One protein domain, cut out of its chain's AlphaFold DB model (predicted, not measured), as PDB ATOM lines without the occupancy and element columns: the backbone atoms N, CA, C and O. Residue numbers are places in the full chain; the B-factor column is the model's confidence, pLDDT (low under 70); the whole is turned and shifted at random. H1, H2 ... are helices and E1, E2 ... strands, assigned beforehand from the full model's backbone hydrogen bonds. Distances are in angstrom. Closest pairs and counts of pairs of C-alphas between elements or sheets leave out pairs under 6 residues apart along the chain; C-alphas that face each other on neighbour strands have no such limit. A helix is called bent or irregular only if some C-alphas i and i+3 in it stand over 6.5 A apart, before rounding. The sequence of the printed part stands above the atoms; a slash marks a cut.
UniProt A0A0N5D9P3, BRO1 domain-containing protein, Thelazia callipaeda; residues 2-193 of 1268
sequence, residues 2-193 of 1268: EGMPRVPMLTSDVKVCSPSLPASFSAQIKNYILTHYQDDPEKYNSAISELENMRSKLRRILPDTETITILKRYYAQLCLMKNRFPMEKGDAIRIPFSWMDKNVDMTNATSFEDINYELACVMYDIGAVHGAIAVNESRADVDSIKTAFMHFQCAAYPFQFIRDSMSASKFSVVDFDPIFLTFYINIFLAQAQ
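AT A GLANCE: This is residues 2 to 193 of the 1268 residues of the protein "BRO1 domain-containing protein" of Thelazia callipaeda (UniProt A0A0N5D9P3). Six helices stand in a folded row along a rod: H4, H5 and H6 form an up-and-down bundle, each running against the one before it, H3 packs on H4, and H2 then H1 extend the row to the far end. A small hairpin of E1 and E2 sits beside the first turns of H4, and the unnamed stretch of residues 2 to 23 runs along much of the length. The 192 printed residues, mostly helix by class, hold H1, H2, H3, E1, E2, H4, H5 and H6 in that order, with E1 - E2 an antiparallel sheet. The whole is compact, radius of gyration of the C-alphas 18.4 A, and spans 67 by 32 by 29 A.

HOW THE PARTS SIT: Start at residue 2 and go on to residues 16 to 17, which pair antiparallel with residues 99 to 100 of E1, residues 97 to 100. H1, residues 24 to 37, and H2, residues 41 to 58, form a hairpin; residues 41 to 48 of H2 alone touch H1, closest at the C-alphas of Lys 30 and Pro 41, 5.0 A, at 35.1 degrees, only just a steep tilt. H2 is irregular, C-alphas 43 and 46 being 7.4 A apart, and has a kink of 30 degrees near residue 48. Its residues 51 to 58 alone touch H3, residues 65 to 84, closest at the C-alphas of Met 54 and Tyr 74, 6.4 A. E1 and E2, residues 110 to 112, form a hairpin; look for N 97 and O 112 at 2.9 A. H4, residues 115 to 136, touches H3 at a shallow tilt of 15 degrees, opposite ways, closest at the C-alphas of Ile 68 and Ile 126, 6.1 A. H5, residues 142 to 164, touches H4, closest at the C-alphas of Ala 134 and Ala 148, 4.1 A. H6, residues 178 to 193, touches H5, closest at the C-alphas of Phe 149 and Ala 192, 4.6 A. Every O i to N i+4 pair is within hydrogen-bond range in H1, H4 and H6, against 10 of 14 in H2, 14 of 16 in H3 and 16 of 19 in H5.

IN THESE COORDINATES: Find C-alpha 24 at (-14.538, 95.304, 50.257), where H1 begins; it is 18.8 A long, H2 25.8 A, H3 29.1 A and H4 31.5 A. H5 measures 33.7 A, and H6, 22.3 A, ends at C-alpha 193, (-44.933, 61.049, 42.158).

THE WHOLE: The C-alphas of Gly 3 and Gln 38 are the farthest apart, 68.0 A. The printed part has no cut; the links H3 to E1 and H5 to H6 are long. Confidence is under 70 at residue 19 and residues 102 to 108.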
ATOM      1  N   GLU A   2     -54.189  52.169  52.812       83.06
ATOM      2  CA  GLU A   2     -54.174  53.487  53.458       83.06
ATOM      3  C   GLU A   2     -53.349  53.544  54.755       83.06
ATOM      4  O   GLU A   2     -52.645  54.521  54.977       83.06
ATOM      5  N   GLY A   3     -53.389  52.487  55.577       83.94
ATOM      6  CA  GLY A   3     -52.645  52.387  56.841       83.94
ATOM      7  C   GLY A   3     -51.157  52.029  56.724       83.94
ATOM      8  O   GLY A   3     -50.558  51.652  57.727       83.94
ATOM      9  N   MET A   4     -50.563  52.088  55.527       87.56
ATOM     10  CA  MET A   4     -49.132  51.827  55.333       87.56
ATOM     11  C   MET A   4     -48.277  52.946  55.965       87.56
ATOM     12  O   MET A   4     -48.512  54.118  55.658       87.56
ATOM     13  N   PRO A   5     -47.264  52.624  56.796       89.75
ATOM     14  CA  PRO A   5     -46.339  53.616  57.347       89.75
ATOM     15  C   PRO A   5     -45.654  54.461  56.263       89.75
ATOM     16  O   PRO A   5     -45.212  53.940  55.236       89.75
ATOM     17  N   ARG A   6     -45.545  55.777  56.502       89.44
ATOM     18  CA  ARG A   6     -44.929  56.720  55.556       89.44
ATOM     19  C   ARG A   6     -43.438  56.441  55.396       89.44
ATOM     20  O   ARG A   6     -42.670  56.476  56.357       89.44
ATOM     21  N   VAL A   7     -43.035  56.200  54.152       91.06
ATOM     22  CA  VAL A   7     -41.654  55.877  53.785       91.06
ATOM     23  C   VAL A   7     -40.778  57.140  53.923       91.06
ATOM     24  O   VAL A   7     -41.242  58.237  53.585       91.06
ATOM     25  N   PRO A   8     -39.527  57.046  54.425       91.06
ATOM     26  CA  PRO A   8     -38.624  58.196  54.483       91.06
ATOM     27  C   PRO A   8     -38.330  58.780  53.093       91.06
ATOM     28  O   PRO A   8     -38.234  58.064  52.096       91.06
ATOM     29  N   MET A   9     -38.164  60.100  53.049       93.75
ATOM     30  CA  MET A   9     -37.876  60.890  51.848       93.75
ATOM     31  C   MET A   9     -36.430  61.407  51.889       93.75
ATOM     32  O   MET A   9     -35.868  61.584  52.970       93.75
ATOM     33  N   LEU A  10     -35.822  61.645  50.725       92.62
ATOM     34  CA  LEU A  10     -34.465  62.182  50.588       92.62
ATOM     35  C   LEU A  10     -34.491  63.692  50.290       92.62
ATOM     36  O   LEU A  10     -35.454  64.215  49.730       92.62
ATOM     37  N   THR A  11     -33.414  64.391  50.642       90.88
ATOM     38  CA  THR A  11     -33.178  65.810  50.320       90.88
ATOM     39  C   THR A  11     -31.684  66.050  50.125       90.88
ATOM     40  O   THR A  11     -30.868  65.318  50.680       90.88
ATOM     41  N   SER A  12     -31.307  67.072  49.358       89.38
ATOM     42  CA  SER A  12     -29.949  67.620  49.413       89.38
ATOM     43  C   SER A  12     -29.711  68.314  50.760       89.38
ATOM     44  O   SER A  12     -30.659  68.718  51.443       89.38
ATOM     45  N   ASP A  13     -28.439  68.460  51.142       87.00
ATOM     46  CA  ASP A  13     -28.071  69.332  52.261       87.00
ATOM     47  C   ASP A  13     -27.912  70.761  51.757       87.00
ATOM     48  O   ASP A  13     -27.180  71.003  50.804       87.00
ATOM     49  N   VAL A  14     -28.531  71.712  52.453       88.62
ATOM     50  CA  VAL A  14     -28.297  73.147  52.248       88.62
ATOM     51  C   VAL A  14     -26.804  73.465  52.420       88.62
ATOM     52  O   VAL A  14     -26.171  72.967  53.360       88.62
ATOM     53  N   LYS A  15     -26.250  74.333  51.579       87.94
ATOM     54  CA  LYS A  15     -24.873  74.834  51.661       87.94
ATOM     55  C   LYS A  15     -24.705  75.765  52.878       87.94
ATOM     56  O   LYS A  15     -25.617  75.951  53.689       87.94
ATOM     57  N   VAL A  16     -23.499  76.290  53.095       85.44
ATOM     58  CA  VAL A  16     -23.214  77.235  54.192       85.44
ATOM     59  C   VAL A  16     -22.438  78.431  53.655       85.44
ATOM     60  O   VAL A  16     -21.302  78.288  53.205       85.44
ATOM     61  N   CYS A  17     -23.032  79.622  53.704       84.75
ATOM     62  CA  CYS A  17     -22.375  80.854  53.279       84.75
ATOM     63  C   CYS A  17     -21.436  81.415  54.365       84.75
ATOM     64  O   CYS A  17     -21.621  81.193  55.565       84.75
ATOM     65  N   SER A  18     -20.461  82.235  53.954       79.69
ATOM     66  CA  SER A  18     -19.822  83.193  54.869       79.69
ATOM     67  C   SER A  18     -20.888  84.081  55.544       79.69
ATOM     68  O   SER A  18     -21.787  84.560  54.844       79.69
ATOM     69  N   PRO A  19     -20.811  84.336  56.870       66.06
ATOM     70  CA  PRO A  19     -21.846  85.061  57.617       66.06
ATOM     71  C   PRO A  19     -21.949  86.552  57.261       66.06
ATOM     72  O   PRO A  19     -22.963  87.175  57.561       66.06
ATOM     73  N   SER A  20     -20.917  87.117  56.633       73.44
ATOM     74  CA  SER A  20     -20.928  88.451  56.033       73.44
ATOM     75  C   SER A  20     -20.368  88.395  54.612       73.44
ATOM     76  O   SER A  20     -19.615  87.475  54.262       73.44
ATOM     77  N   LEU A  21     -20.687  89.414  53.809       81.62
ATOM     78  CA  LEU A  21     -19.886  89.738  52.630       81.62
ATOM     79  C   LEU A  21     -18.477  90.205  53.058       81.62
ATOM     80  O   LEU A  21     -18.270  90.572  54.223       81.62
ATOM     81  N   PRO A  22     -17.489  90.185  52.145       79.81
ATOM     82  CA  PRO A  22     -16.208  90.846  52.369       79.81
ATOM     83  C   PRO A  22     -16.418  92.342  52.638       79.81
ATOM     84  O   PRO A  22     -17.214  92.978  51.955       79.81
ATOM     85  N   ALA A  23     -15.651  92.943  53.552       76.19
ATOM     86  CA  ALA A  23     -15.728  94.390  53.820       76.19
ATOM     87  C   ALA A  23     -15.398  95.263  52.585       76.19
ATOM     88  O   ALA A  23     -15.737  96.444  52.536       76.19
ATOM     89  N   SER A  24     -14.767  94.679  51.560       81.31
ATOM     90  CA  SER A  24     -14.538  95.304  50.257       81.31
ATOM     91  C   SER A  24     -15.777  95.350  49.349       81.31
ATOM     92  O   SER A  24     -15.697  95.985  48.302       81.31
ATOM     93  N   PHE A  25     -16.900  94.709  49.707       88.19
ATOM     94  CA  PHE A  25     -18.145  94.726  48.928       88.19
ATOM     95  C   PHE A  25     -18.733  96.139  48.852       88.19
ATOM     96  O   PHE A  25     -18.657  96.781  47.805       88.19
ATOM     97  N   SER A  26     -19.227  96.653  49.984       89.75
ATOM     98  CA  SER A  26     -19.794  98.001  50.098       89.75
ATOM     99  C   SER A  26     -18.825  99.071  49.572       89.75
ATOM    100  O   SER A  26     -19.213  99.927  48.779       89.75
ATOM    101  N   ALA A  27     -17.531  98.960  49.899       90.06
ATOM    102  CA  ALA A  27     -16.504  99.890  49.430       90.06
ATOM    103  C   ALA A  27     -16.323  99.903  47.896       90.06
ATOM    104  O   ALA A  27     -16.228 100.980  47.309       90.06
ATOM    105  N   GLN A  28     -16.287  98.741  47.230       90.56
ATOM    106  CA  GLN A  28     -16.150  98.689  45.768       90.56
ATOM    107  C   GLN A  28     -17.429  99.124  45.048       90.56
ATOM    108  O   GLN A  28     -17.336  99.873  44.078       90.56
ATOM    109  N   ILE A  29     -18.607  98.716  45.539       91.56
ATOM    110  CA  ILE A  29     -19.900  99.151  44.987       91.56
ATOM    111  C   ILE A  29     -20.018 100.679  45.071       91.56
ATOM    112  O   ILE A  29     -20.260 101.327  44.053       91.56
ATOM    113  N   LYS A  30     -19.735 101.282  46.237       91.75
ATOM    114  CA  LYS A  30     -19.726 102.746  46.403       91.75
ATOM    115  C   LYS A  30     -18.736 103.452  45.475       91.75
ATOM    116  O   LYS A  30     -19.086 104.455  44.857       91.75
ATOM    117  N   ASN A  31     -17.517 102.927  45.343       91.19
ATOM    118  CA  ASN A  31     -16.507 103.500  44.449       91.19
ATOM    119  C   ASN A  31     -16.931 103.425  42.967       91.19
ATOM    120  O   ASN A  31     -16.669 104.351  42.198       91.19
ATOM    121  N   TYR A  32     -17.629 102.354  42.570       90.75
ATOM    122  CA  TYR A  32     -18.180 102.212  41.223       90.75
ATOM    123  C   TYR A  32     -19.330 103.198  40.961       90.75
ATOM    124  O   TYR A  32     -19.359 103.813  39.897       90.75
ATOM    125  N   ILE A  33     -20.220 103.421  41.941       91.81
ATOM    126  CA  ILE A  33     -21.268 104.458  41.875       91.81
ATOM    127  C   ILE A  33     -20.636 105.836  41.636       91.81
ATOM    128  O   ILE A  33     -20.958 106.496  40.647       91.81
ATOM    129  N   LEU A  34     -19.659 106.224  42.461       91.06
ATOM    130  CA  LEU A  34     -18.982 107.517  42.333       91.06
ATOM    131  C   LEU A  34     -18.274 107.688  40.975       91.06
ATOM    132  O   LEU A  34     -18.335 108.757  40.373       91.06
ATOM    133  N   THR A  35     -17.603 106.638  40.488       89.06
ATOM    134  CA  THR A  35     -16.729 106.717  39.302       89.06
ATOM    135  C   THR A  35     -17.488 106.580  37.978       89.06
ATOM    136  O   THR A  35     -17.187 107.298  37.026       89.06
ATOM    137  N   HIS A  36     -18.455 105.659  37.892       85.88
ATOM    138  CA  HIS A  36     -19.136 105.312  36.636       85.88
ATOM    139  C   HIS A  36     -20.552 105.884  36.518       85.88
ATOM    140  O   HIS A  36     -20.983 106.166  35.402       85.88
ATOM    141  N   TYR A  37     -21.256 106.077  37.637       87.38
ATOM    142  CA  TYR A  37     -22.595 106.677  37.650       87.38
ATOM    143  C   TYR A  37     -22.584 108.172  37.994       87.38
ATOM    144  O   TYR A  37     -23.545 108.864  37.674       87.38
ATOM    145  N   GLN A  38     -21.502 108.672  38.604       87.88
ATOM    146  CA  GLN A  38     -21.338 110.073  39.031       87.88
ATOM    147  C   GLN A  38     -22.431 110.551  40.009       87.88
ATOM    148  O   GLN A  38     -22.693 111.747  40.129       87.88
ATOM    149  N   ASP A  39     -23.044 109.610  40.731       89.88
ATOM    150  CA  ASP A  39     -24.028 109.865  41.784       89.88
ATOM    151  C   ASP A  39     -23.404 109.686  43.181       89.88
ATOM    152  O   ASP A  39     -22.347 109.072  43.339       89.88
ATOM    153  N   ASP A  40     -24.066 110.223  44.204       90.25
ATOM    154  CA  ASP A  40     -23.669 110.115  45.610       90.25
ATOM    155  C   ASP A  40     -23.835 108.669  46.132       90.25
ATOM    156  O   ASP A  40     -24.968 108.181  46.240       90.25
ATOM    157  N   PRO A  41     -22.743 107.975  46.513       90.62
ATOM    158  CA  PRO A  41     -22.814 106.605  47.012       90.62
ATOM    159  C   PRO A  41     -23.551 106.454  48.348       90.62
ATOM    160  O   PRO A  41     -24.031 105.360  48.656       90.62
ATOM    161  N   GLU A  42     -23.651 107.513  49.158       91.69
ATOM    162  CA  GLU A  42     -24.251 107.428  50.492       91.69
ATOM    163  C   GLU A  42     -25.784 107.309  50.444       91.69
ATOM    164  O   GLU A  42     -26.383 106.740  51.362       91.69
ATOM    165  N   LYS A  43     -26.421 107.717  49.335       91.56
ATOM    166  CA  LYS A  43     -27.845 107.447  49.048       91.56
ATOM    167  C   LYS A  43     -28.171 105.952  49.078       91.56
ATOM    168  O   LYS A  43     -29.222 105.547  49.568       91.56
ATOM    169  N   TYR A  44     -27.249 105.123  48.588       92.12
ATOM    170  CA  TYR A  44     -27.448 103.683  48.395       92.12
ATOM    171  C   TYR A  44     -27.036 102.846  49.616       92.12
ATOM    172  O   TYR A  44     -27.104 101.616  49.575       92.12
ATOM    173  N   ASN A  45     -26.675 103.487  50.738       91.88
ATOM    174  CA  ASN A  45     -26.383 102.808  52.006       91.88
ATOM    175  C   ASN A  45     -27.495 101.841  52.433       91.88
ATOM    176  O   ASN A  45     -27.198 100.725  52.854       91.88
ATOM    177  N   SER A  46     -28.766 102.251  52.324       92.00
ATOM    178  CA  SER A  46     -29.900 101.416  52.748       92.00
ATOM    179  C   SER A  46     -30.022 100.157  51.887       92.00
ATOM    180  O   SER A  46     -30.159  99.065  52.428       92.00
ATOM    181  N   ALA A  47     -29.882 100.296  50.565       92.00
ATOM    182  CA  ALA A  47     -29.908  99.197  49.602       92.00
ATOM    183  C   ALA A  47     -28.787  98.173  49.851       92.00
ATOM    184  O   ALA A  47     -29.036  96.970  49.934       92.00
ATOM    185  N   ILE A  48     -27.554  98.655  50.046       92.06
ATOM    186  CA  ILE A  48     -26.394  97.813  50.376       92.06
ATOM    187  C   ILE A  48     -26.609  97.101  51.723       92.06
ATOM    188  O   ILE A  48     -26.423  95.887  51.808       92.06
ATOM    189  N   SER A  49     -27.064  97.823  52.753       91.81
ATOM    190  CA  SER A  49     -27.314  97.257  54.089       91.81
ATOM    191  C   SER A  49     -28.442  96.221  54.088       91.81
ATOM    192  O   SER A  49     -28.377  95.239  54.823       91.81
ATOM    193  N   GLU A  50     -29.479  96.409  53.271       92.50
ATOM    194  CA  GLU A  50     -30.589  95.460  53.145       92.50
ATOM    195  C   GLU A  50     -30.156  94.177  52.423       92.50
ATOM    196  O   GLU A  50     -30.494  93.076  52.867       92.50
ATOM    197  N   LEU A  51     -29.326  94.294  51.383       91.88
ATOM    198  CA  LEU A  51     -28.721  93.152  50.696       91.88
ATOM    199  C   LEU A  51     -27.757  92.369  51.613       91.88
ATOM    200  O   LEU A  51     -27.794  91.136  51.651       91.88
ATOM    201  N   GLU A  52     -26.935  93.068  52.401       91.12
ATOM    202  CA  GLU A  52     -26.071  92.467  53.430       91.12
ATOM    203  C   GLU A  52     -26.889  91.789  54.545       91.12
ATOM    204  O   GLU A  52     -26.574  90.664  54.946       91.12
ATOM    205  N   ASN A  53     -27.984  92.414  54.995       91.19
ATOM    206  CA  ASN A  53     -28.921  91.851  55.970       91.19
ATOM    207  C   ASN A  53     -29.575  90.563  55.443       91.19
ATOM    208  O   ASN A  53     -29.508  89.535  56.122       91.19
ATOM    209  N   MET A  54     -30.127  90.575  54.221       91.06
ATOM    210  CA  MET A  54     -30.702  89.382  53.583       91.06
ATOM    211  C   MET A  54     -29.691  88.233  53.535       91.06
ATOM    212  O   MET A  54     -30.014  87.137  53.994       91.06
ATOM    213  N   ARG A  55     -28.444  88.489  53.106       90.50
ATOM    214  CA  ARG A  55     -27.380  87.472  53.150       90.50
ATOM    215  C   ARG A  55     -27.115  86.968  54.569       90.50
ATOM    216  O   ARG A  55     -26.966  85.766  54.769       90.50
ATOM    217  N   SER A  56     -27.049  87.860  55.558       88.44
ATOM    218  CA  SER A  56     -26.725  87.481  56.940       88.44
ATOM    219  C   SER A  56     -27.737  86.490  57.537       88.44
ATOM    220  O   SER A  56     -27.348  85.608  58.308       88.44
ATOM    221  N   LYS A  57     -29.011  86.561  57.115       88.12
ATOM    222  CA  LYS A  57     -30.056  85.591  57.485       88.12
ATOM    223  C   LYS A  57     -29.770  84.191  56.922       88.12
ATOM    224  O   LYS A  57     -29.966  83.206  57.632       88.12
ATOM    225  N   LEU A  58     -29.209  84.094  55.710       86.38
ATOM    226  CA  LEU A  58     -28.869  82.815  55.060       86.38
ATOM    227  C   LEU A  58     -27.825  81.988  55.836       86.38
ATOM    228  O   LEU A  58     -27.728  80.777  55.651       86.38
ATOM    229  N   ARG A  59     -27.100  82.600  56.785       78.94
ATOM    230  CA  ARG A  59     -26.207  81.892  57.719       78.94
ATOM    231  C   ARG A  59     -26.913  80.755  58.475       78.94
ATOM    232  O   ARG A  59     -26.272  79.760  58.814       78.94
ATOM    233  N   ARG A  60     -28.204  80.909  58.787       77.88
ATOM    234  CA  ARG A  60     -29.022  79.883  59.453       77.88
ATOM    235  C   ARG A  60     -30.319  79.668  58.679       77.88
ATOM    236  O   ARG A  60     -31.400  79.944  59.185       77.88
ATOM    237  N   ILE A  61     -30.179  79.138  57.470       82.25
ATOM    238  CA  ILE A  61     -31.306  78.603  56.707       82.25
ATOM    239  C   ILE A  61     -32.072  77.572  57.550       82.25
ATOM    240  O   ILE A  61     -31.486  76.635  58.105       82.25
ATOM    241  N   LEU A  62     -33.384  77.771  57.639       85.75
ATOM    242  CA  LEU A  62     -34.347  76.851  58.227       85.75
ATOM    243  C   LEU A  62     -35.241  76.275  57.111       85.75
ATOM    244  O   LEU A  62     -35.401  76.903  56.064       85.75
ATOM    245  N   PRO A  63     -35.817  75.074  57.299       86.75
ATOM    246  CA  PRO A  63     -36.789  74.505  56.373       86.75
ATOM    247  C   PRO A  63     -38.164  75.153  56.598       86.75
ATOM    248  O   PRO A  63     -39.071  74.522  57.138       86.75
ATOM    249  N   ASP A  64     -38.299  76.422  56.214       90.75
ATOM    250  CA  ASP A  64     -39.540  77.194  56.301       90.75
ATOM    251  C   ASP A  64     -39.758  78.112  55.086       90.75
ATOM    252  O   ASP A  64     -38.847  78.433  54.316       90.75
ATOM    253  N   THR A  65     -41.014  78.520  54.892       90.75
ATOM    254  CA  THR A  65     -41.432  79.345  53.751       90.75
ATOM    255  C   THR A  65     -40.830  80.753  53.800       90.75
ATOM    256  O   THR A  65     -40.562  81.324  52.746       90.75
ATOM    257  N   GLU A  66     -40.559  81.305  54.992       91.38
ATOM    258  CA  GLU A  66     -39.909  82.619  55.135       91.38
ATOM    259  C   GLU A  66     -38.489  82.588  54.552       91.38
ATOM    260  O   GLU A  66     -38.129  83.451  53.748       91.38
ATOM    261  N   THR A  67     -37.707  81.555  54.876       91.62
ATOM    262  CA  THR A  67     -36.353  81.373  54.344       91.62
ATOM    263  C   THR A  67     -36.358  81.219  52.822       91.62
ATOM    264  O   THR A  67     -35.489  81.782  52.157       91.62
ATOM    265  N   ILE A  68     -37.353  80.533  52.242       92.69
ATOM    266  CA  ILE A  68     -37.505  80.444  50.778       92.69
ATOM    267  C   ILE A  68     -37.791  81.815  50.159       92.69
ATOM    268  O   ILE A  68     -37.184  82.151  49.142       92.69
ATOM    269  N   THR A  69     -38.676  82.616  50.755       92.19
ATOM    270  CA  THR A  69     -38.966  83.975  50.271       92.19
ATOM    271  C   THR A  69     -37.724  84.866  50.349       92.19
ATOM    272  O   THR A  69     -37.394  85.532  49.370       92.19
ATOM    273  N   ILE A  70     -36.967  84.811  51.452       92.75
ATOM    274  CA  ILE A  70     -35.702  85.552  51.605       92.75
ATOM    275  C   ILE A  70     -34.664  85.096  50.569       92.75
ATOM    276  O   ILE A  70     -34.029  85.942  49.942       92.75
ATOM    277  N   LEU A  71     -34.502  83.787  50.348       93.31
ATOM    278  CA  LEU A  71     -33.585  83.241  49.339       93.31
ATOM    279  C   LEU A  71     -33.959  83.689  47.918       93.31
ATOM    280  O   LEU A  71     -33.086  84.132  47.173       93.31
ATOM    281  N   LYS A  72     -35.243  83.608  47.543       94.00
ATOM    282  CA  LYS A  72     -35.720  84.016  46.212       94.00
ATOM    283  C   LYS A  72     -35.596  85.523  45.992       94.00
ATOM    284  O   LYS A  72     -35.104  85.925  44.940       94.00
ATOM    285  N   ARG A  73     -35.939  86.346  46.991       93.19
ATOM    286  CA  ARG A  73     -35.737  87.800  46.936       93.19
ATOM    287  C   ARG A  73     -34.254  88.160  46.834       93.19
ATOM    288  O   ARG A  73     -33.881  88.987  46.006       93.19
ATOM    289  N   TYR A  74     -33.393  87.513  47.623       93.88
ATOM    290  CA  TYR A  74     -31.945  87.718  47.552       93.88
ATOM    291  C   TYR A  74     -31.389  87.350  46.169       93.88
ATOM    292  O   TYR A  74     -30.631  88.121  45.586       93.88
ATOM    293  N   TYR A  75     -31.828  86.220  45.604       94.06
ATOM    294  CA  TYR A  75     -31.481  85.801  44.246       94.06
ATOM    295  C   TYR A  75     -31.924  86.826  43.187       94.06
ATOM    296  O   TYR A  75     -31.111  87.247  42.365       94.06
ATOM    297  N   ALA A  76     -33.182  87.278  43.234       93.06
ATOM    298  CA  ALA A  76     -33.729  88.276  42.314       93.06
ATOM    299  C   ALA A  76     -32.950  89.603  42.363       93.06
ATOM    300  O   ALA A  76     -32.513  90.116  41.332       93.06
ATOM    301  N   GLN A  77     -32.687  90.118  43.567       92.44
ATOM    302  CA  GLN A  77     -31.923  91.353  43.767       92.44
ATOM    303  C   GLN A  77     -30.455  91.205  43.323       92.44
ATOM    304  O   GLN A  77     -29.892  92.142  42.762       92.44
ATOM    305  N   LEU A  78     -29.840  90.022  43.468       92.06
ATOM    306  CA  LEU A  78     -28.524  89.741  42.878       92.06
ATOM    307  C   LEU A  78     -28.556  89.696  41.339       92.06
ATOM    308  O   LEU A  78     -27.606  90.168  40.713       92.06
ATOM    309  N   CYS A  79     -29.620  89.180  40.713       89.94
ATOM    310  CA  CYS A  79     -29.793  89.235  39.255       89.94
ATOM    311  C   CYS A  79     -29.936  90.680  38.745       89.94
ATOM    312  O   CYS A  79     -29.273  91.051  37.778       89.94
ATOM    313  N   LEU A  80     -30.734  91.508  39.423       87.75
ATOM    314  CA  LEU A  80     -30.885  92.935  39.111       87.75
ATOM    315  C   LEU A  80     -29.556  93.692  39.290       87.75
ATOM    316  O   LEU A  80     -29.132  94.445  38.411       87.75
ATOM    317  N   MET A  81     -28.841  93.425  40.387       88.88
ATOM    318  CA  MET A  81     -27.537  94.027  40.679       88.88
ATOM    319  C   MET A  81     -26.451  93.596  39.674       88.88
ATOM    320  O   MET A  81     -25.649  94.434  39.259       88.88
ATOM    321  N   LYS A  82     -26.442  92.332  39.221       88.25
ATOM    322  CA  LYS A  82     -25.507  91.818  38.197       88.25
ATOM    323  C   LYS A  82     -25.545  92.644  36.905       88.25
ATOM    324  O   LYS A  82     -24.506  92.860  36.287       88.25
ATOM    325  N   ASN A  83     -26.726  93.098  36.498       84.19
ATOM    326  CA  ASN A  83     -26.910  93.838  35.248       84.19
ATOM    327  C   ASN A  83     -26.419  95.297  35.328       84.19
ATOM    328  O   ASN A  83     -26.154  95.925  34.306       84.19
ATOM    329  N   ARG A  84     -26.288  95.836  36.546       87.06
ATOM    330  CA  ARG A  84     -25.850  97.215  36.821       87.06
ATOM    331  C   ARG A  84     -24.346  97.291  37.122       87.06
ATOM    332  O   ARG A  84     -23.681  98.251  36.747       87.06
ATOM    333  N   PHE A  85     -23.792  96.262  37.761       89.19
ATOM    334  CA  PHE A  85     -22.429  96.263  38.296       89.19
ATOM    335  C   PHE A  85     -21.584  95.109  37.716       89.19
ATOM    336  O   PHE A  85     -21.934  93.944  37.922       89.19
ATOM    337  N   PRO A  86     -20.447  95.385  37.045       86.88
ATOM    338  CA  PRO A  86     -19.597  94.353  36.446       86.88
ATOM    339  C   PRO A  86     -18.827  93.581  37.531       86.88
ATOM    340  O   PRO A  86     -17.800  94.043  38.033       86.88
ATOM    341  N   MET A  87     -19.377  92.422  37.909       88.44
ATOM    342  CA  MET A  87     -18.915  91.510  38.969       88.44
ATOM    343  C   MET A  87     -18.683  90.070  38.465       88.44
ATOM    344  O   MET A  87     -18.678  89.114  39.250       88.44
ATOM    345  N   GLU A  88     -18.565  89.874  37.152       85.94
ATOM    346  CA  GLU A  88     -18.260  88.573  36.556       85.94
ATOM    347  C   GLU A  88     -16.740  88.314  36.569       85.94
ATOM    348  O   GLU A  88     -15.924  89.203  36.827       85.94
ATOM    349  N   LYS A  89     -16.329  87.060  36.343       82.31
ATOM    350  CA  LYS A  89     -14.933  86.633  36.525       82.31
ATOM    351  C   LYS A  89     -13.950  87.403  35.626       82.31
ATOM    352  O   LYS A  89     -13.751  87.047  34.466       82.31
ATOM    353  N   GLY A  90     -13.239  88.360  36.221       78.12
ATOM    354  CA  GLY A  90     -12.209  89.181  35.570       78.12
ATOM    355  C   GLY A  90     -12.521  90.680  35.546       78.12
ATOM    356  O   GLY A  90     -11.603  91.467  35.302       78.12
ATOM    357  N   ASP A  91     -13.762  91.058  35.861       83.62
ATOM    358  CA  ASP A  91     -14.269  92.430  35.831       83.62
ATOM    359  C   ASP A  91     -13.558  93.384  36.819       83.62
ATOM    360  O   ASP A  91     -12.643  93.018  37.572       83.62
ATOM    361  N   ALA A  92     -13.981  94.653  36.789       81.06
ATOM    362  CA  ALA A  92     -13.473  95.725  37.638       81.06
ATOM    363  C   ALA A  92     -13.845  95.563  39.124       81.06
ATOM    364  O   ALA A  92     -13.043  95.932  39.982       81.06
ATOM    365  N   ILE A  93     -15.026  95.015  39.441       87.25
ATOM    366  CA  ILE A  93     -15.478  94.797  40.822       87.25
ATOM    367  C   ILE A  93     -15.192  93.343  41.201       87.25
ATOM    368  O   ILE A  93     -15.783  92.415  40.650       87.25
ATOM    369  N   ARG A  94     -14.292  93.131  42.165       85.19
ATOM    370  CA  ARG A  94     -13.813  91.795  42.554       85.19
ATOM    371  C   ARG A  94     -14.211  91.480  43.983       85.19
ATOM    372  O   ARG A  94     -13.607  91.949  44.950       85.19
ATOM    373  N   ILE A  95     -15.279  90.701  44.106       88.25
ATOM    374  CA  ILE A  95     -15.872  90.293  45.380       88.25
ATOM    375  C   ILE A  95     -15.694  88.775  45.512       88.25
ATOM    376  O   ILE A  95     -16.325  88.036  44.757       88.25
ATOM    377  N   PRO A  96     -14.852  88.285  46.439       89.12
ATOM    378  CA  PRO A  96     -14.726  86.853  46.689       89.12
ATOM    379  C   PRO A  96     -15.947  86.336  47.463       89.12
ATOM    380  O   PRO A  96     -16.120  86.616  48.652       89.12
ATOM    381  N   PHE A  97     -16.799  85.569  46.787       90.19
ATOM    382  CA  PHE A  97     -17.968  84.922  47.380       90.19
ATOM    383  C   PHE A  97     -17.578  83.546  47.930       90.19
ATOM    384  O   PHE A  97     -17.178  82.666  47.171       90.19
ATOM    385  N   SER A  98     -17.686  83.358  49.249       89.12
ATOM    386  CA  SER A  98     -17.228  82.150  49.954       89.12
ATOM    387  C   SER A  98     -18.384  81.289  50.463       89.12
ATOM    388  O   SER A  98     -19.229  81.766  51.229       89.12
ATOM    389  N   TRP A  99     -18.357  80.008  50.091       88.94
ATOM    390  CA  TRP A  99     -19.357  78.993  50.434       88.94
ATOM    391  C   TRP A  99     -18.699  77.671  50.838       88.94
ATOM    392  O   TRP A  99     -17.635  77.318  50.343       88.94
ATOM    393  N   MET A 100     -19.349  76.926  51.723       84.12
ATOM    394  CA  MET A 100     -18.949  75.600  52.186       84.12
ATOM    395  C   MET A 100     -20.045  74.584  51.843       84.12
ATOM    396  O   MET A 100     -21.238  74.890  51.906       84.12
ATOM    397  N   ASP A 101     -19.627  73.383  51.456       75.38
ATOM    398  CA  ASP A 101     -20.484  72.207  51.298       75.38
ATOM    399  C   ASP A 101     -20.466  71.368  52.596       75.38
ATOM    400  O   ASP A 101     -19.484  71.387  53.336       75.38
ATOM    401  N   LYS A 102     -21.563  70.661  52.880       68.12
ATOM    402  CA  LYS A 102     -21.695  69.694  53.984       68.12
ATOM    403  C   LYS A 102     -21.463  68.243  53.537       68.12
ATOM    404  O   LYS A 102     -21.245  67.384  54.386       68.12
ATOM    405  N   ASN A 103     -21.550  67.952  52.235       57.88
ATOM    406  CA  ASN A 103     -21.560  66.588  51.695       57.88
ATOM    407  C   ASN A 103     -20.158  65.961  51.543       57.88
ATOM    408  O   ASN A 103     -20.055  64.734  51.437       57.88
ATOM    409  N   VAL A 104     -19.104  66.783  51.528       57.50
ATOM    410  CA  VAL A 104     -17.690  66.379  51.446       57.50
ATOM    411  C   VAL A 104     -16.982  66.697  52.767       57.50
ATOM    412  O   VAL A 104     -17.149  67.789  53.304       57.50
ATOM    413  N   ASP A 105     -16.095  65.813  53.240       52.41
ATOM    414  CA  ASP A 105     -15.234  66.005  54.429       52.41
ATOM    415  C   ASP A 105     -14.160  67.122  54.272       52.41
ATOM    416  O   ASP A 105     -13.147  67.163  54.971       52.41
ATOM    417  N   MET A 106     -14.361  68.045  53.327       52.66
ATOM    418  CA  MET A 106     -13.482  69.165  53.010       52.66
ATOM    419  C   MET A 106     -13.790  70.336  53.950       52.66
ATOM    420  O   MET A 106     -14.668  71.151  53.684       52.66
ATOM    421  N   THR A 107     -13.029  70.473  55.036       53.41
ATOM    422  CA  THR A 107     -13.242  71.492  56.091       53.41
ATOM    423  C   THR A 107     -13.066  72.957  55.653       53.41
ATOM    424  O   THR A 107     -13.087  73.857  56.493       53.41
ATOM    425  N   ASN A 108     -12.855  73.220  54.361       63.19
ATOM    426  CA  ASN A 108     -12.438  74.508  53.814       63.19
ATOM    427  C   ASN A 108     -13.508  75.057  52.862       63.19
ATOM    428  O   ASN A 108     -13.892  74.386  51.907       63.19
ATOM    429  N   ALA A 109     -13.952  76.296  53.086       75.56
ATOM    430  CA  ALA A 109     -14.886  76.971  52.187       75.56
ATOM    431  C   ALA A 109     -14.230  77.289  50.828       75.56
ATOM    432  O   ALA A 109     -13.129  77.840  50.775       75.56
ATOM    433  N   THR A 110     -14.929  76.996  49.731       83.38
ATOM    434  CA  THR A 110     -14.543  77.368  48.367       83.38
ATOM    435  C   THR A 110     -15.005  78.788  48.048       83.38
ATOM    436  O   THR A 110     -16.169  79.148  48.262       83.38
ATOM    437  N   SER A 111     -14.086  79.604  47.526       87.06
ATOM    438  CA  SER A 111     -14.299  81.027  47.250       87.06
ATOM    439  C   SER A 111     -13.970  81.372  45.800       87.06
ATOM    440  O   SER A 111     -12.941  80.926  45.288       87.06
ATOM    441  N   PHE A 112     -14.824  82.163  45.148       88.69
ATOM    442  CA  PHE A 112     -14.632  82.619  43.768       88.69
ATOM    443  C   PHE A 112     -15.008  84.099  43.605       88.69
ATOM    444  O   PHE A 112     -16.014  84.561  44.143       88.69
ATOM    445  N   GLU A 113     -14.219  84.830  42.815       90.12
ATOM    446  CA  GLU A 113     -14.498  86.205  42.375       90.12
ATOM    447  C   GLU A 113     -15.410  86.195  41.130       90.12
ATOM    448  O   GLU A 113     -14.970  86.483  40.018       90.12
ATOM    449  N   ASP A 114     -16.663  85.761  41.297       90.50
ATOM    450  CA  ASP A 114     -17.678  85.713  40.231       90.50
ATOM    451  C   ASP A 114     -19.094  85.708  40.841       90.50
ATOM    452  O   ASP A 114     -19.462  84.755  41.532       90.50
ATOM    453  N   ILE A 115     -19.925  86.721  40.559       91.69
ATOM    454  CA  ILE A 115     -21.328  86.753  41.026       91.69
ATOM    455  C   ILE A 115     -22.161  85.559  40.526       91.69
ATOM    456  O   ILE A 115     -23.134  85.162  41.166       91.69
ATOM    457  N   ASN A 116     -21.767  84.911  39.426       91.62
ATOM    458  CA  ASN A 116     -22.449  83.701  38.965       91.62
ATOM    459  C   ASN A 116     -22.234  82.497  39.906       91.62
ATOM    460  O   ASN A 116     -23.076  81.602  39.923       91.62
ATOM    461  N   TYR A 117     -21.148  82.464  40.694       92.00
ATOM    462  CA  TYR A 117     -20.948  81.436  41.730       92.00
ATOM    463  C   TYR A 117     -21.929  81.641  42.881       92.00
ATOM    464  O   TYR A 117     -22.566  80.698  43.343       92.00
ATOM    465  N   GLU A 118     -22.090  82.897  43.294       93.12
ATOM    466  CA  GLU A 118     -23.040  83.295  44.325       93.12
ATOM    467  C   GLU A 118     -24.477  82.934  43.935       93.12
ATOM    468  O   GLU A 118     -25.155  82.220  44.672       93.12
ATOM    469  N   LEU A 119     -24.908  83.350  42.739       93.50
ATOM    470  CA  LEU A 119     -26.228  83.028  42.196       93.50
ATOM    471  C   LEU A 119     -26.463  81.508  42.128       93.50
ATOM    472  O   LEU A 119     -27.533  81.044  42.517       93.50
ATOM    473  N   ALA A 120     -25.476  80.719  41.688       93.38
ATOM    474  CA  ALA A 120     -25.597  79.260  41.623       93.38
ATOM    475  C   ALA A 120     -25.722  78.604  43.013       93.38
ATOM    476  O   ALA A 120     -26.505  77.668  43.177       93.38
ATOM    477  N   CYS A 121     -25.007  79.104  44.028       92.19
ATOM    478  CA  CYS A 121     -25.134  78.626  45.409       92.19
ATOM    479  C   CYS A 121     -26.498  78.977  46.025       92.19
ATOM    480  O   CYS A 121     -27.140  78.106  46.606       92.19
ATOM    481  N   VAL A 122     -26.976  80.216  45.851       93.94
ATOM    482  CA  VAL A 122     -28.302  80.636  46.343       93.94
ATOM    483  C   VAL A 122     -29.417  79.850  45.644       93.94
ATOM    484  O   VAL A 122     -30.352  79.402  46.303       93.94
ATOM    485  N   MET A 123     -29.304  79.610  44.332       94.50
ATOM    486  CA  MET A 123     -30.245  78.762  43.592       94.50
ATOM    487  C   MET A 123     -30.238  77.320  44.126       94.50
ATOM    488  O   MET A 123     -31.305  76.765  44.382       94.50
ATOM    489  N   TYR A 124     -29.065  76.726  44.384       93.81
ATOM    490  CA  TYR A 124     -28.966  75.378  44.964       93.81
ATOM    491  C   TYR A 124     -29.715  75.305  46.301       93.81
ATOM    492  O   TYR A 124     -30.492  74.375  46.528       93.81
ATOM    493  N   ASP A 125     -29.549  76.318  47.155       93.88
ATOM    494  CA  ASP A 125     -30.221  76.383  48.452       93.88
ATOM    495  C   ASP A 125     -31.738  76.602  48.334       93.88
ATOM    496  O   ASP A 125     -32.482  76.003  49.107       93.88
ATOM    497  N   ILE A 126     -32.243  77.338  47.334       95.06
ATOM    498  CA  ILE A 126     -33.695  77.398  47.047       95.06
ATOM    499  C   ILE A 126     -34.247  75.990  46.769       95.06
ATOM    500  O   ILE A 126     -35.320  75.634  47.267       95.06
ATOM    501  N   GLY A 127     -33.508  75.172  46.014       94.81
ATOM    502  CA  GLY A 127     -33.862  73.774  45.755       94.81
ATOM    503  C   GLY A 127     -33.783  72.904  47.012       94.81
ATOM    504  O   GLY A 127     -34.716  72.154  47.305       94.81
ATOM    505  N   ALA A 128     -32.705  73.040  47.787       93.94
ATOM    506  CA  ALA A 128     -32.474  72.268  49.007       93.94
ATOM    507  C   ALA A 128     -33.497  72.581  50.112       93.94
ATOM    508  O   ALA A 128     -33.952  71.667  50.795       93.94
ATOM    509  N   VAL A 129     -33.917  73.842  50.270       95.00
ATOM    510  CA  VAL A 129     -34.944  74.224  51.255       95.00
ATOM    511  C   VAL A 129     -36.334  73.765  50.811       95.00
ATOM    512  O   VAL A 129     -37.067  73.220  51.635       95.00
ATOM    513  N   HIS A 130     -36.686  73.875  49.522       96.19
ATOM    514  CA  HIS A 130     -37.921  73.264  49.007       96.19
ATOM    515  C   HIS A 130     -37.947  71.742  49.253       96.19
ATOM    516  O   HIS A 130     -38.964  71.218  49.712       96.19
ATOM    517  N   GLY A 131     -36.826  71.044  49.034       95.88
ATOM    518  CA  GLY A 131     -36.675  69.628  49.378       95.88
ATOM    519  C   GLY A 131     -36.841  69.358  50.878       95.88
ATOM    520  O   GLY A 131     -37.621  68.489  51.265       95.88
ATOM    521  N   ALA A 132     -36.172  70.135  51.732       94.56
ATOM    522  CA  ALA A 132     -36.195  69.951  53.181       94.56
ATOM    523  C   ALA A 132     -37.582  70.186  53.809       94.56
ATOM    524  O   ALA A 132     -37.967  69.430  54.702       94.56
ATOM    525  N   ILE A 133     -38.363  71.167  53.331       95.12
ATOM    526  CA  ILE A 133     -39.768  71.329  53.757       95.12
ATOM    527  C   ILE A 133     -40.571  70.077  53.380       95.12
ATOM    528  O   ILE A 133     -41.216  69.478  54.236       95.12
ATOM    529  N   ALA A 134     -40.478  69.628  52.126       95.50
ATOM    530  CA  ALA A 134     -41.240  68.481  51.628       95.50
ATOM    531  C   ALA A 134     -40.881  67.138  52.305       95.50
ATOM    532  O   ALA A 134     -41.720  66.238  52.374       95.50
ATOM    533  N   VAL A 135     -39.658  66.997  52.835       94.50
ATOM    534  CA  VAL A 135     -39.262  65.859  53.688       94.50
ATOM    535  C   VAL A 135     -39.879  65.955  55.090       94.50
ATOM    536  O   VAL A 135     -40.321  64.930  55.614       94.50
ATOM    537  N   ASN A 136     -39.913  67.157  55.677       93.00
ATOM    538  CA  ASN A 136     -40.425  67.413  57.031       93.00
ATOM    539  C   ASN A 136     -41.960  67.367  57.133       93.00
ATOM    540  O   ASN A 136     -42.488  67.158  58.225       93.00
ATOM    541  N   GLU A 137     -42.674  67.548  56.019       94.00
ATOM    542  CA  GLU A 137     -44.121  67.332  55.930       94.00
ATOM    543  C   GLU A 137     -44.515  65.929  56.415       94.00
ATOM    544  O   GLU A 137     -43.957  64.921  55.973       94.00
ATOM    545  N   SER A 138     -45.510  65.849  57.307       90.88
ATOM    546  CA  SER A 138     -45.900  64.594  57.970       90.88
ATOM    547  C   SER A 138     -46.449  63.544  57.000       90.88
ATOM    548  O   SER A 138     -46.340  62.343  57.255       90.88
ATOM    549  N   ARG A 139     -47.077  64.001  55.906       92.56
ATOM    550  CA  ARG A 139     -47.860  63.206  54.946       92.56
ATOM    551  C   ARG A 139     -48.962  62.361  55.607       92.56
ATOM    552  O   ARG A 139     -49.473  61.423  54.996       92.56
ATOM    553  N   ALA A 140     -49.354  62.678  56.843       88.88
ATOM    554  CA  ALA A 140     -50.502  62.054  57.498       88.88
ATOM    555  C   ALA A 140     -51.803  62.532  56.833       88.88
ATOM    556  O   ALA A 140     -52.606  61.722  56.369       88.88
ATOM    557  N   ASP A 141     -51.945  63.851  56.716       90.50
ATOM    558  CA  ASP A 141     -53.120  64.521  56.168       90.50
ATOM    559  C   ASP A 141     -53.012  64.754  54.657       90.50
ATOM    560  O   ASP A 141     -51.931  64.991  54.110       90.50
ATOM    561  N   VAL A 142     -54.161  64.767  53.975       91.19
ATOM    562  CA  VAL A 142     -54.243  64.991  52.520       91.19
ATOM    563  C   VAL A 142     -53.632  66.338  52.111       91.19
ATOM    564  O   VAL A 142     -53.055  66.436  51.030       91.19
ATOM    565  N   ASP A 143     -53.712  67.360  52.965       93.31
ATOM    566  CA  ASP A 143     -53.127  68.677  52.696       93.31
ATOM    567  C   ASP A 143     -51.608  68.712  52.908       93.31
ATOM    568  O   ASP A 143     -50.906  69.268  52.069       93.31
ATOM    569  N   SER A 144     -51.073  68.008  53.912       94.31
ATOM    570  CA  SER A 144     -49.621  67.800  54.056       94.31
ATOM    571  C   SER A 144     -49.037  67.075  52.832       94.31
ATOM    572  O   SER A 144     -47.989  67.455  52.307       94.31
ATOM    573  N   ILE A 145     -49.766  66.093  52.283       94.81
ATOM    574  CA  ILE A 145     -49.394  65.412  51.031       94.81
ATOM    575  C   ILE A 145     -49.401  66.383  49.831       94.81
ATOM    576  O   ILE A 145     -48.497  66.310  48.996       94.81
ATOM    577  N   LYS A 146     -50.366  67.317  49.734       95.69
ATOM    578  CA  LYS A 146     -50.364  68.373  48.692       95.69
ATOM    579  C   LYS A 146     -49.161  69.312  48.841       95.69
ATOM    580  O   LYS A 146     -48.522  69.627  47.838       95.69
ATOM    581  N   THR A 147     -48.845  69.740  50.063       95.25
ATOM    582  CA  THR A 147     -47.716  70.638  50.352       95.25
ATOM    583  C   THR A 147     -46.382  69.981  50.002       95.25
ATOM    584  O   THR A 147     -45.583  70.572  49.274       95.25
ATOM    585  N   ALA A 148     -46.177  68.720  50.405       96.25
ATOM    586  CA  ALA A 148     -45.002  67.934  50.029       96.25
ATOM    587  C   ALA A 148     -44.891  67.753  48.504       96.25
ATOM    588  O   ALA A 148     -43.837  68.020  47.926       96.25
ATOM    589  N   PHE A 149     -45.988  67.377  47.833       96.56
ATOM    590  CA  PHE A 149     -46.057  67.250  46.371       96.56
ATOM    591  C   PHE A 149     -45.632  68.542  45.654       96.56
ATOM    592  O   PHE A 149     -44.775  68.509  44.769       96.56
ATOM    593  N   MET A 150     -46.201  69.683  46.056       96.12
ATOM    594  CA  MET A 150     -45.894  70.994  45.481       96.12
ATOM    595  C   MET A 150     -44.428  71.375  45.711       96.12
ATOM    596  O   MET A 150     -43.735  71.779  44.778       96.12
ATOM    597  N   HIS A 151     -43.929  71.230  46.938       96.31
ATOM    598  CA  HIS A 151     -42.556  71.602  47.255       96.31
ATOM    599  C   HIS A 151     -41.520  70.686  46.594       96.31
ATOM    600  O   HIS A 151     -40.499  71.202  46.149       96.31
ATOM    601  N   PHE A 152     -41.793  69.392  46.393       97.31
ATOM    602  CA  PHE A 152     -40.934  68.534  45.569       97.31
ATOM    603  C   PHE A 152     -40.922  68.945  44.080       97.31
ATOM    604  O   PHE A 152     -39.858  68.937  43.460       97.31
ATOM    605  N   GLN A 153     -42.052  69.382  43.506       96.19
ATOM    606  CA  GLN A 153     -42.075  69.929  42.134       96.19
ATOM    607  C   GLN A 153     -41.262  71.226  41.995       96.19
ATOM    608  O   GLN A 153     -40.573  71.412  40.987       96.19
ATOM    609  N   CYS A 154     -41.303  72.093  43.011       95.62
ATOM    610  CA  CYS A 154     -40.495  73.312  43.073       95.62
ATOM    611  C   CYS A 154     -39.012  73.035  43.383       95.62
ATOM    612  O   CYS A 154     -38.149  73.768  42.908       95.62
ATOM    613  N   ALA A 155     -38.695  71.979  44.143       96.56
ATOM    614  CA  ALA A 155     -37.322  71.591  44.476       96.56
ATOM    615  C   ALA A 155     -36.519  71.161  43.241       96.56
ATOM    616  O   ALA A 155     -35.327  71.435  43.162       96.56
ATOM    617  N   ALA A 156     -37.162  70.520  42.259       95.88
ATOM    618  CA  ALA A 156     -36.493  70.032  41.053       95.88
ATOM    619  C   ALA A 156     -36.006  71.156  40.109       95.88
ATOM    620  O   ALA A 156     -34.994  70.980  39.427       95.88
ATOM    621  N   TYR A 157     -36.691  72.308  40.065       95.56
ATOM    622  CA  TYR A 157     -36.378  73.389  39.117       95.56
ATOM    623  C   TYR A 157     -34.992  74.023  39.329       95.56
ATOM    624  O   TYR A 157     -34.241  74.094  38.354       95.56
ATOM    625  N   PRO A 158     -34.589  74.429  40.548       94.94
ATOM    626  CA  PRO A 158     -33.273  75.013  40.782       94.94
ATOM    627  C   PRO A 158     -32.098  74.158  40.296       94.94
ATOM    628  O   PRO A 158     -31.213  74.668  39.612       94.94
ATOM    629  N   PHE A 159     -32.107  72.848  40.565       94.56
ATOM    630  CA  PHE A 159     -31.043  71.947  40.102       94.56
ATOM    631  C   PHE A 159     -31.039  71.794  38.577       94.56
ATOM    632  O   PHE A 159     -29.964  71.706  37.981       94.56
ATOM    633  N   GLN A 160     -32.213  71.828  37.932       94.62
ATOM    634  CA  GLN A 160     -32.301  71.885  36.473       94.62
ATOM    635  C   GLN A 160     -31.695  73.183  35.930       94.62
ATOM    636  O   GLN A 160     -30.853  73.132  35.037       94.62
ATOM    637  N   PHE A 161     -32.074  74.335  36.480       93.38
ATOM    638  CA  PHE A 161     -31.606  75.642  36.019       93.38
ATOM    639  C   PHE A 161     -30.081  75.804  36.172       93.38
ATOM    640  O   PHE A 161     -29.404  76.286  35.259       93.38
ATOM    641  N   ILE A 162     -29.508  75.312  37.277       92.75
ATOM    642  CA  ILE A 162     -28.051  75.272  37.500       92.75
ATOM    643  C   ILE A 162     -27.345  74.425  36.429       92.75
ATOM    644  O   ILE A 162     -26.326  74.859  35.883       92.75
ATOM    645  N   ARG A 163     -27.892  73.239  36.122       90.88
ATOM    646  CA  ARG A 163     -27.331  72.286  35.149       90.88
ATOM    647  C   ARG A 163     -27.434  72.795  33.708       90.88
ATOM    648  O   ARG A 163     -26.459  72.708  32.967       90.88
ATOM    649  N   ASP A 164     -28.603  73.308  33.329       91.06
ATOM    650  CA  ASP A 164     -28.977  73.571  31.934       91.06
ATOM    651  C   ASP A 164     -28.733  75.031  31.503       91.06
ATOM    652  O   ASP A 164     -28.623  75.298  30.308       91.06
ATOM    653  N   SER A 165     -28.655  75.989  32.438       85.00
ATOM    654  CA  SER A 165     -28.595  77.429  32.115       85.00
ATOM    655  C   SER A 165     -27.420  78.178  32.753       85.00
ATOM    656  O   SER A 165     -26.780  78.989  32.088       85.00
ATOM    657  N   MET A 166     -27.080  77.916  34.020       83.06
ATOM    658  CA  MET A 166     -26.090  78.742  34.745       83.06
ATOM    659  C   MET A 166     -24.619  78.455  34.386       83.06
ATOM    660  O   MET A 166     -23.720  79.132  34.886       83.06
ATOM    661  N   SER A 167     -24.350  77.457  33.531       78.69
ATOM    662  CA  SER A 167     -22.991  77.003  33.173       78.69
ATOM    663  C   SER A 167     -22.115  76.687  34.401       78.69
ATOM    664  O   SER A 167     -20.903  76.918  34.392       78.69
ATOM    665  N   ALA A 168     -22.729  76.193  35.484       80.94
ATOM    666  CA  ALA A 168     -22.112  76.108  36.810       80.94
ATOM    667  C   ALA A 168     -20.907  75.151  36.891       80.94
ATOM    668  O   ALA A 168     -20.068  75.306  37.774       80.94
ATOM    669  N   SER A 169     -20.754  74.241  35.924       77.81
ATOM    670  CA  SER A 169     -19.594  73.348  35.771       77.81
ATOM    671  C   SER A 169     -18.247  74.073  35.604       77.81
ATOM    672  O   SER A 169     -17.199  73.456  35.791       77.81
ATOM    673  N   LYS A 170     -18.237  75.387  35.318       80.31
ATOM    674  CA  LYS A 170     -17.018  76.222  35.397       80.31
ATOM    675  C   LYS A 170     -16.453  76.344  36.821       80.31
ATOM    676  O   LYS A 170     -15.283  76.695  36.986       80.31
ATOM    677  N   PHE A 171     -17.271  76.079  37.839       79.44
ATOM    678  CA  PHE A 171     -16.869  76.002  39.237       79.44
ATOM    679  C   PHE A 171     -16.647  74.529  39.590       79.44
ATOM    680  O   PHE A 171     -17.588  73.744  39.614       79.44
ATOM    681  N   SER A 172     -15.396  74.152  39.865       73.00
ATOM    682  CA  SER A 172     -14.988  72.765  40.152       73.00
ATOM    683  C   SER A 172     -15.407  72.311  41.565       73.00
ATOM    684  O   SER A 172     -14.563  71.989  42.401       73.00
ATOM    685  N   VAL A 173     -16.712  72.333  41.840       78.62
ATOM    686  CA  VAL A 173     -17.353  72.009  43.123       78.62
ATOM    687  C   VAL A 173     -18.287  70.817  42.916       78.62
ATOM    688  O   VAL A 173     -19.084  70.819  41.982       78.62
ATOM    689  N   VAL A 174     -18.202  69.815  43.797       76.62
ATOM    690  CA  VAL A 174     -18.879  68.510  43.641       76.62
ATOM    691  C   VAL A 174     -20.400  68.649  43.472       76.62
ATOM    692  O   VAL A 174     -20.980  67.993  42.614       76.62
ATOM    693  N   ASP A 175     -21.032  69.563  44.213       79.00
ATOM    694  CA  ASP A 175     -22.468  69.883  44.114       79.00
ATOM    695  C   ASP A 175     -22.965  70.269  42.711       79.00
ATOM    696  O   ASP A 175     -24.149  70.112  42.419       79.00
ATOM    697  N   PHE A 176     -22.088  70.814  41.862       86.00
ATOM    698  CA  PHE A 176     -22.437  71.301  40.524       86.00
ATOM    699  C   PHE A 176     -22.084  70.308  39.405       86.00
ATOM    700  O   PHE A 176     -22.227  70.639  38.226       86.00
ATOM    701  N   ASP A 177     -21.658  69.088  39.747       86.12
ATOM    702  CA  ASP A 177     -21.515  68.011  38.768       86.12
ATOM    703  C   ASP A 177     -22.902  67.639  38.186       86.12
ATOM    704  O   ASP A 177     -23.843  67.369  38.950       86.12
ATOM    705  N   PRO A 178     -23.065  67.583  36.848       87.12
ATOM    706  CA  PRO A 178     -24.314  67.177  36.207       87.12
ATOM    707  C   PRO A 178     -24.880  65.828  36.675       87.12
ATOM    708  O   PRO A 178     -26.096  65.637  36.577       87.12
ATOM    709  N   ILE A 179     -24.052  64.911  37.194       86.94
ATOM    710  CA  ILE A 179     -24.478  63.633  37.786       86.94
ATOM    711  C   ILE A 179     -25.315  63.882  39.047       86.94
ATOM    712  O   ILE A 179     -26.448  63.403  39.128       86.94
ATOM    713  N   PHE A 180     -24.804  64.664  40.007       86.31
ATOM    714  CA  PHE A 180     -25.522  64.959  41.252       86.31
ATOM    715  C   PHE A 180     -26.741  65.850  41.001       86.31
ATOM    716  O   PHE A 180     -27.819  65.557  41.517       86.31
ATOM    717  N   LEU A 181     -26.622  66.866  40.138       90.81
ATOM    718  CA  LEU A 181     -27.762  67.705  39.748       90.81
ATOM    719  C   LEU A 181     -28.881  66.869  39.100       90.81
ATOM    720  O   LEU A 181     -30.046  67.008  39.464       90.81
ATOM    721  N   THR A 182     -28.545  65.942  38.195       91.69
ATOM    722  CA  THR A 182     -29.537  65.061  37.548       91.69
ATOM    723  C   THR A 182     -30.127  64.032  38.512       91.69
ATOM    724  O   THR A 182     -31.323  63.750  38.430       91.69
ATOM    725  N   PHE A 183     -29.342  63.518  39.465       92.25
ATOM    726  CA  PHE A 183     -29.874  62.711  40.565       92.25
ATOM    727  C   PHE A 183     -30.905  63.498  41.391       92.25
ATOM    728  O   PHE A 183     -32.009  62.996  41.592       92.25
ATOM    729  N   TYR A 184     -30.599  64.733  41.808       93.19
ATOM    730  CA  TYR A 184     -31.526  65.541  42.609       93.19
ATOM    731  C   TYR A 184     -32.804  65.922  41.841       93.19
ATOM    732  O   TYR A 184     -33.897  65.806  42.393       93.19
ATOM    733  N   ILE A 185     -32.715  66.276  40.551       95.00
ATOM    734  CA  ILE A 185     -33.905  66.503  39.705       95.00
ATOM    735  C   ILE A 185     -34.804  65.257  39.700       95.00
ATOM    736  O   ILE A 185     -36.001  65.351  39.973       95.00
ATOM    737  N   ASN A 186     -34.232  64.080  39.435       94.75
ATOM    738  CA  ASN A 186     -35.001  62.840  39.347       94.75
ATOM    739  C   ASN A 186     -35.558  62.390  40.709       94.75
ATOM    740  O   ASN A 186     -36.697  61.924  40.757       94.75
ATOM    741  N   ILE A 187     -34.815  62.555  41.815       95.62
ATOM    742  CA  ILE A 187     -35.269  62.113  43.142       95.62
ATOM    743  C   ILE A 187     -36.427  62.971  43.660       95.62
ATOM    744  O   ILE A 187     -37.389  62.428  44.201       95.62
ATOM    745  N   PHE A 188     -36.408  64.289  43.433       96.81
ATOM    746  CA  PHE A 188     -37.530  65.147  43.818       96.81
ATOM    747  C   PHE A 188     -38.770  64.883  42.952       96.81
ATOM    748  O   PHE A 188     -39.876  64.799  43.485       96.81
ATOM    749  N   LEU A 189     -38.610  64.631  41.647       96.19
ATOM    750  CA  LEU A 189     -39.729  64.218  40.789       96.19
ATOM    751  C   LEU A 189     -40.311  62.851  41.196       96.19
ATOM    752  O   LEU A 189     -41.534  62.700  41.231       96.19
ATOM    753  N   ALA A 190     -39.466  61.886  41.575       96.25
ATOM    754  CA  ALA A 190     -39.906  60.608  42.133       96.25
ATOM    755  C   ALA A 190     -40.697  60.804  43.437       96.25
ATOM    756  O   ALA A 190     -41.792  60.270  43.584       96.25
ATOM    757  N   GLN A 191     -40.210  61.638  44.354       96.75
ATOM    758  CA  GLN A 191     -40.868  61.888  45.640       96.75
ATOM    759  C   GLN A 191     -42.174  62.695  45.514       96.75
ATOM    760  O   GLN A 191     -43.107  62.484  46.291       96.75
ATOM    761  N   ALA A 192     -42.313  63.543  44.490       96.94
ATOM    762  CA  ALA A 192     -43.605  64.120  44.117       96.94
ATOM    763  C   ALA A 192     -44.575  63.047  43.578       96.94
ATOM    764  O   ALA A 192     -45.735  63.000  43.988       96.94
ATOM    765  N   GLN A 193     -44.115  62.149  42.699       95.69
ATOM    766  CA  GLN A 193     -44.933  61.049  42.158       95.69
ATOM    767  C   GLN A 193     -45.339  60.062  43.274       95.69
ATOM    768  O   GLN A 193     -46.444  59.523  43.247       95.69
TER     769      GLN A 193